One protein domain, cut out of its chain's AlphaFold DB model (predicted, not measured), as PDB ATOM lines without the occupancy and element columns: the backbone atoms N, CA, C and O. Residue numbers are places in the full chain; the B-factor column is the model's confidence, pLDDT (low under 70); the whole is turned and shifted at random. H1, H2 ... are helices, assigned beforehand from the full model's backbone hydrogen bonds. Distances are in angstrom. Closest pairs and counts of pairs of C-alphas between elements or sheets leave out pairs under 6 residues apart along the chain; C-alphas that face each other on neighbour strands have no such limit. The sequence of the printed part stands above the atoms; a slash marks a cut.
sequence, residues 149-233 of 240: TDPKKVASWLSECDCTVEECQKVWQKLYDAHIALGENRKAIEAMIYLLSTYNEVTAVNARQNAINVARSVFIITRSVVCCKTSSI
ATOM      1  N   THR A 149      12.234 -29.039  29.410       85.00
ATOM      2  CA  THR A 149      12.157 -30.428  28.935       85.00
ATOM      3  C   THR A 149      13.302 -31.305  29.433       85.00
ATOM      4  O   THR A 149      13.473 -32.421  28.954       85.00
ATOM      5  N   ASP A 150      14.138 -30.803  30.349       85.38
ATOM      6  CA  ASP A 150      15.219 -31.595  30.944       85.38
ATOM      7  C   ASP A 150      14.608 -32.736  31.776       85.38
ATOM      8  O   ASP A 150      13.970 -32.454  32.798       85.38
ATOM      9  N   PRO A 151      14.817 -34.009  31.391       83.56
ATOM     10  CA  PRO A 151      14.200 -35.144  32.066       83.56
ATOM     11  C   PRO A 151      14.525 -35.198  33.560       83.56
ATOM     12  O   PRO A 151      13.684 -35.578  34.365       83.56
ATOM     13  N   LYS A 152      15.712 -34.754  33.986       85.94
ATOM     14  CA  LYS A 152      16.061 -34.777  35.416       85.94
ATOM     15  C   LYS A 152      15.221 -33.791  36.220       85.94
ATOM     16  O   LYS A 152      14.768 -34.125  37.312       85.94
ATOM     17  N   LYS A 153      14.998 -32.596  35.667       87.75
ATOM     18  CA  LYS A 153      14.183 -31.548  36.299       87.75
ATOM     19  C   LYS A 153      12.702 -31.901  36.281       87.75
ATOM     20  O   LYS A 153      11.999 -31.652  37.254       87.75
ATOM     21  N   VAL A 154      12.234 -32.492  35.183       88.56
ATOM     22  CA  VAL A 154      10.851 -32.964  35.081       88.56
ATOM     23  C   VAL A 154      10.612 -34.088  36.088       88.56
ATOM     24  O   VAL A 154       9.631 -34.037  36.817       88.56
ATOM     25  N   ALA A 155      11.538 -35.044  36.214       86.00
ATOM     26  CA  ALA A 155      11.433 -36.123  37.192       86.00
ATOM     27  C   ALA A 155      11.417 -35.613  38.641       86.00
ATOM     28  O   ALA A 155      10.598 -36.080  39.431       86.00
ATOM     29  N   SER A 156      12.272 -34.642  38.992       87.50
ATOM     30  CA  SER A 156      12.258 -34.062  40.340       87.50
ATOM     31  C   SER A 156      10.933 -33.362  40.634       87.50
ATOM     32  O   SER A 156      10.331 -33.604  41.674       87.50
ATOM     33  N   TRP A 157      10.421 -32.564  39.695       88.00
ATOM     34  CA  TRP A 157       9.135 -31.895  39.876       88.00
ATOM     35  C   TRP A 157       7.967 -32.890  39.968       88.00
ATOM     36  O   TRP A 157       7.138 -32.756  40.864       88.00
ATOM     37  N   LEU A 158       7.916 -33.913  39.109       85.25
ATOM     38  CA  LEU A 158       6.875 -34.944  39.172       85.25
ATOM     39  C   LEU A 158       6.904 -35.723  40.493       85.25
ATOM     40  O   LEU A 158       5.859 -36.178  40.938       85.25
ATOM     41  N   SER A 159       8.074 -35.859  41.129       84.50
ATOM     42  CA  SER A 159       8.186 -36.467  42.462       84.50
ATOM     43  C   SER A 159       7.748 -35.545  43.605       84.50
ATOM     44  O   SER A 159       7.372 -36.029  44.669       84.50
ATOM     45  N   GLU A 160       7.812 -34.226  43.404       85.06
ATOM     46  CA  GLU A 160       7.370 -33.221  44.378       85.06
ATOM     47  C   GLU A 160       5.875 -32.906  44.265       85.06
ATOM     48  O   GLU A 160       5.255 -32.506  45.250       85.06
ATOM     49  N   CYS A 161       5.310 -33.057  43.069       83.62
ATOM     50  CA  CYS A 161       3.901 -32.849  42.783       83.62
ATOM     51  C   CYS A 161       3.103 -34.096  43.183       83.62
ATOM     52  O   CYS A 161       3.516 -35.208  42.866       83.62
ATOM     53  N   ASP A 162       1.932 -33.927  43.804       79.25
ATOM     54  CA  ASP A 162       1.040 -35.036  44.180       79.25
ATOM     55  C   ASP A 162       0.349 -35.657  42.937       79.25
ATOM     56  O   ASP A 162      -0.867 -35.571  42.761       79.25
ATOM     57  N   CYS A 163       1.139 -36.227  42.022       82.19
ATOM     58  CA  CYS A 163       0.702 -36.859  40.777       82.19
ATOM     59  C   CYS A 163       0.577 -38.373  40.939       82.19
ATOM     60  O   CYS A 163       1.397 -39.033  41.580       82.19
ATOM     61  N   THR A 164      -0.421 -38.949  40.283       85.06
ATOM     62  CA  THR A 164      -0.543 -40.398  40.130       85.06
ATOM     63  C   THR A 164       0.457 -40.928  39.100       85.06
ATOM     64  O   THR A 164       0.966 -40.205  38.241       85.06
ATOM     65  N   VAL A 165       0.721 -42.237  39.139       82.19
ATOM     66  CA  VAL A 165       1.615 -42.896  38.172       82.19
ATOM     67  C   VAL A 165       1.121 -42.708  36.730       82.19
ATOM     68  O   VAL A 165       1.928 -42.494  35.830       82.19
ATOM     69  N   GLU A 166      -0.195 -42.730  36.506       83.50
ATOM     70  CA  GLU A 166      -0.802 -42.536  35.182       83.50
ATOM     71  C   GLU A 166      -0.597 -41.113  34.644       83.50
ATOM     72  O   GLU A 166      -0.382 -40.914  33.449       83.50
ATOM     73  N   GLU A 167      -0.631 -40.109  35.514       86.25
ATOM     74  CA  GLU A 167      -0.398 -38.707  35.152       86.25
ATOM     75  C   GLU A 167       1.069 -38.456  34.827       86.25
ATOM     76  O   GLU A 167       1.384 -37.866  33.793       86.25
ATOM     77  N   CYS A 168       1.977 -39.010  35.633       85.50
ATOM     78  CA  CYS A 168       3.400 -39.031  35.312       85.50
ATOM     79  C   CYS A 168       3.644 -39.679  33.940       85.50
ATOM     80  O   CYS A 168       4.377 -39.131  33.117       85.50
ATOM     81  N   GLN A 169       2.990 -40.811  33.652       85.50
ATOM     82  CA  GLN A 169       3.076 -41.473  32.348       85.50
ATOM     83  C   GLN A 169       2.586 -40.580  31.205       85.50
ATOM     84  O   GLN A 169       3.256 -40.495  30.177       85.50
ATOM     85  N   LYS A 170       1.467 -39.866  31.383       88.31
ATOM     86  CA  LYS A 170       0.957 -38.917  30.380       88.31
ATOM     87  C   LYS A 170       1.961 -37.804  30.082       88.31
ATOM     88  O   LYS A 170       2.178 -37.496  28.912       88.31
ATOM     89  N   VAL A 171       2.613 -37.240  31.104       90.00
ATOM     90  CA  VAL A 171       3.654 -36.209  30.915       90.00
ATOM     91  C   VAL A 171       4.829 -36.755  30.119       90.00
ATOM     92  O   VAL A 171       5.246 -36.142  29.135       90.00
ATOM     93  N   TRP A 172       5.351 -37.917  30.509       89.56
ATOM     94  CA  TRP A 172       6.492 -38.514  29.820       89.56
ATOM     95  C   TRP A 172       6.172 -38.904  28.379       89.56
ATOM     96  O   TRP A 172       6.998 -38.683  27.493       89.56
ATOM     97  N   GLN A 173       4.971 -39.431  28.131       88.44
ATOM     98  CA  GLN A 173       4.505 -39.739  26.784       88.44
ATOM     99  C   GLN A 173       4.424 -38.471  25.926       88.44
ATOM    100  O   GLN A 173       4.946 -38.454  24.816       88.44
ATOM    101  N   LYS A 174       3.859 -37.382  26.461       89.75
ATOM    102  CA  LYS A 174       3.771 -36.106  25.741       89.75
ATOM    103  C   LYS A 174       5.133 -35.489  25.447       89.75
ATOM    104  O   LYS A 174       5.350 -35.012  24.340       89.75
ATOM    105  N   LEU A 175       6.072 -35.539  26.392       89.56
ATOM    106  CA  LEU A 175       7.448 -35.093  26.151       89.56
ATOM    107  C   LEU A 175       8.143 -35.926  25.073       89.56
ATOM    108  O   LEU A 175       8.853 -35.372  24.234       89.56
ATOM    109  N   TYR A 176       7.941 -37.247  25.079       89.25
ATOM    110  CA  TYR A 176       8.459 -38.120  24.031       89.25
ATOM    111  C   TYR A 176       7.910 -37.721  22.655       89.25
ATOM    112  O   TYR A 176       8.702 -37.470  21.746       89.25
ATOM    113  N   ASP A 177       6.587 -37.610  22.526       88.00
ATOM    114  CA  ASP A 177       5.920 -37.264  21.268       88.00
ATOM    115  C   ASP A 177       6.404 -35.896  20.746       88.00
ATOM    116  O   ASP A 177       6.836 -35.790  19.593       88.00
ATOM    117  N   ALA A 178       6.472 -34.885  21.621       88.38
ATOM    118  CA  ALA A 178       6.931 -33.542  21.273       88.38
ATOM    119  C   ALA A 178       8.409 -33.510  20.828       88.38
ATOM    120  O   ALA A 178       8.757 -32.844  19.849       88.38
ATOM    121  N   HIS A 179       9.301 -34.256  21.492       87.81
ATOM    122  CA  HIS A 179      10.708 -34.342  21.074       87.81
ATOM    123  C   HIS A 179      10.890 -35.102  19.756       87.81
ATOM    124  O   HIS A 179      11.758 -34.731  18.961       87.81
ATOM    125  N   ILE A 180      10.088 -36.141  19.496       87.75
ATOM    126  CA  ILE A 180      10.098 -36.849  18.208       87.75
ATOM    127  C   ILE A 180       9.639 -35.922  17.081       87.75
ATOM    128  O   ILE A 180      10.299 -35.878  16.042       87.75
ATOM    129  N   ALA A 181       8.574 -35.145  17.296       85.75
ATOM    130  CA  ALA A 181       8.065 -34.188  16.313       85.75
ATOM    131  C   ALA A 181       9.120 -33.138  15.908       85.75
ATOM    132  O   ALA A 181       9.182 -32.731  14.749       85.75
ATOM    133  N   LEU A 182      10.000 -32.751  16.838       84.50
ATOM    134  CA  LEU A 182      11.102 -31.811  16.597       84.50
ATOM    135  C   LEU A 182      12.401 -32.470  16.104       84.50
ATOM    136  O   LEU A 182      13.386 -31.777  15.846       84.50
ATOM    137  N   GLY A 183      12.440 -33.800  15.985       83.56
ATOM    138  CA  GLY A 183      13.637 -34.549  15.595       83.56
ATOM    139  C   GLY A 183      14.714 -34.646  16.688       83.56
ATOM    140  O   GLY A 183      15.837 -35.084  16.418       83.56
ATOM    141  N   GLU A 184      14.396 -34.290  17.934       85.25
ATOM    142  CA  GLU A 184      15.298 -34.342  19.090       85.25
ATOM    143  C   GLU A 184      15.385 -35.758  19.689       85.25
ATOM    144  O   GLU A 184      15.128 -35.999  20.871       85.25
ATOM    145  N   ASN A 185      15.809 -36.717  18.866       84.56
ATOM    146  CA  ASN A 185      15.805 -38.151  19.175       84.56
ATOM    147  C   ASN A 185      16.461 -38.520  20.514       84.56
ATOM    148  O   ASN A 185      15.997 -39.422  21.205       84.56
ATOM    149  N   ARG A 186      17.544 -37.833  20.898       85.44
ATOM    150  CA  ARG A 186      18.242 -38.112  22.160       85.44
ATOM    151  C   ARG A 186      17.365 -37.801  23.376       85.44
ATOM    152  O   ARG A 186      17.255 -38.644  24.258       85.44
ATOM    153  N   LYS A 187      16.724 -36.629  23.396       85.81
ATOM    154  CA  LYS A 187      15.835 -36.219  24.492       85.81
ATOM    155  C   LYS A 187      14.565 -37.066  24.519       85.81
ATOM    156  O   LYS A 187      14.126 -37.459  25.594       85.81
ATOM    157  N   ALA A 188      14.039 -37.429  23.345       85.88
ATOM    158  CA  ALA A 188      12.923 -38.365  23.239       85.88
ATOM    159  C   ALA A 188      13.255 -39.715  23.901       85.88
ATOM    160  O   ALA A 188      12.501 -40.197  24.742       85.88
ATOM    161  N   ILE A 189      14.410 -40.312  23.582       84.62
ATOM    162  CA  ILE A 189      14.837 -41.582  24.193       84.62
ATOM    163  C   ILE A 189      14.972 -41.444  25.715       84.62
ATOM    164  O   ILE A 189      14.536 -42.335  26.439       84.62
ATOM    165  N   GLU A 190      15.531 -40.339  26.211       87.56
ATOM    166  CA  GLU A 190      15.638 -40.094  27.654       87.56
ATOM    167  C   GLU A 190      14.256 -40.005  28.322       87.56
ATOM    168  O   GLU A 190      14.010 -40.738  29.279       87.56
ATOM    169  N   ALA A 191      13.326 -39.201  27.793       85.56
ATOM    170  CA  ALA A 191      11.948 -39.114  28.297       85.56
ATOM    171  C   ALA A 191      11.242 -40.482  28.307       85.56
ATOM    172  O   ALA A 191      10.535 -40.832  29.250       85.56
ATOM    173  N   MET A 192      11.499 -41.297  27.285       82.44
ATOM    174  CA  MET A 192      10.966 -42.649  27.178       82.44
ATOM    175  C   MET A 192      11.578 -43.625  28.196       82.44
ATOM    176  O   MET A 192      10.872 -44.485  28.712       82.44
ATOM    177  N   ILE A 193      12.867 -43.505  28.536       84.88
ATOM    178  CA  ILE A 193      13.475 -44.300  29.620       84.88
ATOM    179  C   ILE A 193      12.766 -44.004  30.945       84.88
ATOM    180  O   ILE A 193      12.421 -44.933  31.677       84.88
ATOM    181  N   TYR A 194      12.496 -42.725  31.227       84.94
ATOM    182  CA  TYR A 194      11.730 -42.338  32.409       84.94
ATOM    183  C   TYR A 194      10.300 -42.882  32.357       84.94
ATOM    184  O   TYR A 194       9.859 -43.469  33.342       84.94
ATOM    185  N   LEU A 195       9.618 -42.814  31.207       84.50
ATOM    186  CA  LEU A 195       8.305 -43.444  31.031       84.50
ATOM    187  C   LEU A 195       8.350 -44.939  31.380       84.50
ATOM    188  O   LEU A 195       7.545 -45.414  32.177       84.50
ATOM    189  N   LEU A 196       9.319 -45.675  30.832       81.00
ATOM    190  CA  LEU A 196       9.471 -47.110  31.075       81.00
ATOM    191  C   LEU A 196       9.737 -47.429  32.550       81.00
ATOM    192  O   LEU A 196       9.219 -48.423  33.054       81.00
ATOM    193  N   SER A 197      10.476 -46.565  33.250       80.75
ATOM    194  CA  SER A 197      10.753 -46.725  34.682       80.75
ATOM    195  C   SER A 197       9.519 -46.576  35.579       80.75
ATOM    196  O   SER A 197       9.548 -47.023  36.720       80.75
ATOM    197  N   THR A 198       8.426 -45.985  35.075       75.62
ATOM    198  CA  THR A 198       7.167 -45.848  35.831       75.62
ATOM    199  C   THR A 198       6.257 -47.080  35.760       75.62
ATOM    200  O   THR A 198       5.244 -47.126  36.457       75.62
ATOM    201  N   TYR A 199       6.565 -48.070  34.914       70.69
ATOM    202  CA  TYR A 199       5.764 -49.292  34.810       70.69
ATOM    203  C   TYR A 199       6.234 -50.351  35.809       70.69
ATOM    204  O   TYR A 199       7.411 -50.701  35.857       70.69
ATOM    205  N   ASN A 200       5.278 -50.925  36.541       63.97
ATOM    206  CA  ASN A 200       5.488 -52.091  37.399       63.97
ATOM    207  C   ASN A 200       5.012 -53.366  36.676       63.97
ATOM    208  O   ASN A 200       4.325 -53.291  35.654       63.97
ATOM    209  N   GLU A 201       5.324 -54.551  37.212       53.50
ATOM    210  CA  GLU A 201       5.030 -55.855  36.578       53.50
ATOM    211  C   GLU A 201       3.553 -56.046  36.166       53.50
ATOM    212  O   GLU A 201       3.265 -56.729  35.185       53.50
ATOM    213  N   VAL A 202       2.615 -55.383  36.852       54.06
ATOM    214  CA  VAL A 202       1.166 -55.465  36.588       54.06
ATOM    215  C   VAL A 202       0.730 -54.625  35.373       54.06
ATOM    216  O   VAL A 202      -0.197 -55.003  34.661       54.06
ATOM    217  N   THR A 203       1.417 -53.518  35.073       53.34
ATOM    218  CA  THR A 203       1.150 -52.652  33.903       53.34
ATOM    219  C   THR A 203       2.064 -52.961  32.707       53.34
ATOM    220  O   THR A 203       1.987 -52.308  31.661       53.34
ATOM    221  N   ALA A 204       2.883 -54.014  32.813       51.06
ATOM    222  CA  ALA A 204       3.877 -54.425  31.824       51.06
ATOM    223  C   ALA A 204       3.303 -54.756  30.429       51.06
ATOM    224  O   ALA A 204       4.015 -54.661  29.427       51.06
ATOM    225  N   VAL A 205       2.018 -55.117  30.326       54.16
ATOM    226  CA  VAL A 205       1.355 -55.368  29.031       54.16
ATOM    227  C   VAL A 205       1.242 -54.078  28.205       54.16
ATOM    228  O   VAL A 205       1.551 -54.096  27.015       54.16
ATOM    229  N   ASN A 206       0.914 -52.946  28.838       52.75
ATOM    230  CA  ASN A 206       0.926 -51.630  28.184       52.75
ATOM    231  C   ASN A 206       2.363 -51.142  27.943       52.75
ATOM    232  O   ASN A 206       2.657 -50.564  26.892       52.75
ATOM    233  N   ALA A 207       3.287 -51.464  28.856       53.06
ATOM    234  CA  ALA A 207       4.711 -51.190  28.675       53.06
ATOM    235  C   ALA A 207       5.288 -51.894  27.435       53.06
ATOM    236  O   ALA A 207       6.131 -51.318  26.754       53.06
ATOM    237  N   ARG A 208       4.813 -53.102  27.082       54.62
ATOM    238  CA  ARG A 208       5.250 -53.811  25.866       54.62
ATOM    239  C   ARG A 208       4.937 -53.035  24.593       54.62
ATOM    240  O   ARG A 208       5.809 -52.944  23.738       54.62
ATOM    241  N   GLN A 209       3.741 -52.467  24.449       58.03
ATOM    242  CA  GLN A 209       3.380 -51.737  23.228       58.03
ATOM    243  C   GLN A 209       4.212 -50.454  23.075       58.03
ATOM    244  O   GLN A 209       4.728 -50.172  21.991       58.03
ATOM    245  N   ASN A 210       4.426 -49.733  24.178       53.28
ATOM    246  CA  ASN A 210       5.291 -48.555  24.200       53.28
ATOM    247  C   ASN A 210       6.761 -48.934  23.955       53.28
ATOM    248  O   ASN A 210       7.407 -48.317  23.114       53.28
ATOM    249  N   ALA A 211       7.264 -50.015  24.561       55.28
ATOM    250  CA  ALA A 211       8.600 -50.564  24.307       55.28
ATOM    251  C   ALA A 211       8.791 -51.048  22.854       55.28
ATOM    252  O   ALA A 211       9.873 -50.898  22.292       55.28
ATOM    253  N   ILE A 212       7.751 -51.575  22.203       59.81
ATOM    254  CA  ILE A 212       7.775 -51.916  20.770       59.81
ATOM    255  C   ILE A 212       7.882 -50.646  19.917       59.81
ATOM    256  O   ILE A 212       8.639 -50.627  18.942       59.81
ATOM    257  N   ASN A 213       7.187 -49.568  20.291       57.72
ATOM    258  CA  ASN A 213       7.347 -48.265  19.644       57.72
ATOM    259  C   ASN A 213       8.763 -47.695  19.868       57.72
ATOM    260  O   ASN A 213       9.324 -47.118  18.935       57.72
ATOM    261  N   VAL A 214       9.401 -47.942  21.026       54.47
ATOM    262  CA  VAL A 214      10.835 -47.644  21.260       54.47
ATOM    263  C   VAL A 214      11.722 -48.431  20.319       54.47
ATOM    264  O   VAL A 214      12.542 -47.848  19.620       54.47
ATOM    265  N   ALA A 215      11.561 -49.752  20.267       54.16
ATOM    266  CA  ALA A 215      12.380 -50.594  19.409       54.16
ATOM    267  C   ALA A 215      12.257 -50.157  17.943       54.16
ATOM    268  O   ALA A 215      13.262 -50.037  17.252       54.16
ATOM    269  N   ARG A 216      11.044 -49.824  17.483       55.94
ATOM    270  CA  ARG A 216      10.812 -49.295  16.131       55.94
ATOM    271  C   ARG A 216      11.436 -47.922  15.915       55.94
ATOM    272  O   ARG A 216      12.142 -47.751  14.928       55.94
ATOM    273  N   SER A 217      11.207 -46.963  16.810       53.78
ATOM    274  CA  SER A 217      11.755 -45.608  16.676       53.78
ATOM    275  C   SER A 217      13.282 -45.618  16.749       53.78
ATOM    276  O   SER A 217      13.923 -45.073  15.860       53.78
ATOM    277  N   VAL A 218      13.886 -46.335  17.699       54.28
ATOM    278  CA  VAL A 218      15.345 -46.512  17.795       54.28
ATOM    279  C   VAL A 218      15.908 -47.202  16.552       54.28
ATOM    280  O   VAL A 218      16.945 -46.765  16.054       54.28
ATOM    281  N   PHE A 219      15.242 -48.226  16.006       52.50
ATOM    282  CA  PHE A 219      15.684 -48.925  14.789       52.50
ATOM    283  C   PHE A 219      15.564 -48.056  13.526       52.50
ATOM    284  O   PHE A 219      16.435 -48.085  12.656       52.50
ATOM    285  N   ILE A 220      14.517 -47.231  13.431       56.38
ATOM    286  CA  ILE A 220      14.349 -46.239  12.360       56.38
ATOM    287  C   ILE A 220      15.413 -45.146  12.492       56.38
ATOM    288  O   ILE A 220      16.098 -44.851  11.519       56.38
ATOM    289  N   ILE A 221      15.628 -44.600  13.691       51.88
ATOM    290  CA  ILE A 221      16.630 -43.560  13.959       51.88
ATOM    291  C   ILE A 221      18.042 -44.088  13.677       51.88
ATOM    292  O   ILE A 221      18.823 -43.404  13.019       51.88
ATOM    293  N   THR A 222      18.377 -45.314  14.089       48.44
ATOM    294  CA  THR A 222      19.679 -45.923  13.758       48.44
ATOM    295  C   THR A 222      19.829 -46.174  12.260       48.44
ATOM    296  O   THR A 222      20.890 -45.856  11.728       48.44
ATOM    297  N   ARG A 223      18.795 -46.626  11.533       45.28
ATOM    298  CA  ARG A 223      18.857 -46.709  10.057       45.28
ATOM    299  C   ARG A 223      19.025 -45.344   9.394       45.28
ATOM    300  O   ARG A 223      19.819 -45.247   8.462       45.28
ATOM    301  N   SER A 224      18.340 -44.305   9.865       45.03
ATOM    302  CA  SER A 224      18.436 -42.944   9.320       45.03
ATOM    303  C   SER A 224      19.802 -42.310   9.590       45.03
ATOM    304  O   SER A 224      20.402 -41.733   8.688       45.03
ATOM    305  N   VAL A 225      20.353 -42.476  10.797       45.25
ATOM    306  CA  VAL A 225      21.699 -41.993  11.156       45.25
ATOM    307  C   VAL A 225      22.787 -42.768  10.405       45.25
ATOM    308  O   VAL A 225      23.765 -42.166   9.960       45.25
ATOM    309  N   VAL A 226      22.616 -44.081  10.205       40.78
ATOM    310  CA  VAL A 226      23.531 -44.902   9.393       40.78
ATOM    311  C   VAL A 226      23.433 -44.534   7.907       40.78
ATOM    312  O   VAL A 226      24.477 -44.384   7.280       40.78
ATOM    313  N   CYS A 227      22.235 -44.286   7.359       38.66
ATOM    314  CA  CYS A 227      22.052 -43.827   5.973       38.66
ATOM    315  C   CYS A 227      22.601 -42.412   5.731       38.66
ATOM    316  O   CYS A 227      23.209 -42.157   4.692       38.66
ATOM    317  N   CYS A 228      22.445 -41.488   6.685       36.69
ATOM    318  CA  CYS A 228      23.065 -40.164   6.588       36.69
ATOM    319  C   CYS A 228      24.593 -40.261   6.657       36.69
ATOM    320  O   CYS A 228      25.277 -39.632   5.850       36.69
ATOM    321  N   LYS A 229      25.148 -41.102   7.548       38.31
ATOM    322  CA  LYS A 229      26.600 -41.330   7.609       38.31
ATOM    323  C   LYS A 229      27.147 -41.949   6.323       38.31
ATOM    324  O   LYS A 229      28.173 -41.475   5.844       38.31
ATOM    325  N   THR A 230      26.474 -42.927   5.716       38.44
ATOM    326  CA  THR A 230      26.927 -43.516   4.442       38.44
ATOM    327  C   THR A 230      26.825 -42.539   3.271       38.44
ATOM    328  O   THR A 230      27.718 -42.534   2.430       38.44
ATOM    329  N   SER A 231      25.834 -41.642   3.266       38.59
ATOM    330  CA  SER A 231      25.688 -40.578   2.255       38.59
ATOM    331  C   SER A 231      26.750 -39.475   2.386       38.59
ATOM    332  O   SER A 231      27.212 -38.925   1.392       38.59
ATOM    333  N   SER A 232      27.195 -39.170   3.610       38.38
ATOM    334  CA  SER A 232      28.310 -38.238   3.848       38.38
ATOM    335  C   SER A 232      29.700 -38.861   3.636       38.38
ATOM    336  O   SER A 232      30.673 -38.135   3.442       38.38
ATOM    337  N   ILE A 233      29.806 -40.197   3.631       43.16
ATOM    338  CA  ILE A 233      31.057 -40.932   3.368       43.16
ATOM    339  C   ILE A 233      31.212 -41.266   1.870       43.16
ATOM    340  O   ILE A 233      32.340 -41.382   1.394       43.16
TER     341      ILE A 233
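AT A GLANCE: This is residues 149 to 233 of the 240 residues of the protein "Putative B5 receptor 100" of Schistosoma japonicum (UniProt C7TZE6). One long helix, H4, runs by its first part along a small up-and-down bundle of three shorter helices, H1, H2 and H3, and its last residues, 222 to 233, stick out beyond that bundle as a free arm. H3 is in the middle, packed closely with H2 as a helical hairpin, with H1 and H4 also touching it. The printed part has 85 residues with four named helices, in the order H1, H2, H3, H4, and no named strand; its class is all helix. The whole is only just loose, close to compact, with a radius of gyration of the C-alphas of 14.6 A, and is elongated, spanning 51 by 27 by 16 A.

HOW THE PARTS SIT: H4, residues 204 to 233, touches H3, residues 185 to 197, with residues 207 to 221 alone. Their closest C-alphas, those of Leu 196 and Ala 207, are 6.7 A apart. The two form a helical hairpin and run opposite ways at a shallow tilt of 19 degrees. H3 is the hub, touching three helices. It touches H2, residues 165 to 181, with 22 pairs of C-alphas within 8 A, the closest being those of Tyr 176 and Ala 188 at 4.5 A. H2 and H3 are a helical hairpin too, running opposite ways at a shallow tilt of 15 degrees. H1, residues 151 to 160, touches H3, the closest C-alphas being those of Pro 151 and Ala 191 at 5.9 A. These two run the same way at a shallow tilt of 32 degrees, only just short of steep. H1 and H2 are close but not clearly touching, with the closest C-alphas, those of Leu 158 and Cys 168, 6.6 A apart. H4 is apart from H1 and from H2. Each O i to N i+4 pair is within hydrogen-bond range in H1, H2 and H3, and 25 of 26 are in H4.

IN THESE COORDINATES: H4 is 41.6 A long, from C-alpha 204 at (3.877, -54.425, 31.824) to C-alpha 233 at (31.057, -40.932, 3.368). H2 measures 24.4 A, H3 18.4 A and H1 14.2 A from first to last C-alpha. H1 begins with C-alpha 151 at (14.200, -35.144, 32.066).

THE WHOLE: The two C-alphas farthest apart, those of Asp 162 and Ile 233, are 51.0 A from each other. Without residues 222 to 233 the body spans 36 by 28 by 14 A. The printed part has no cut. The links from H1 to H2 and from H2 to H3 are tight, and that from H3 to H4, six residues, is short. Mean pLDDT of the printed part is 71.2; residues 200 to 233 are under 70, and H4 has a mean of 49.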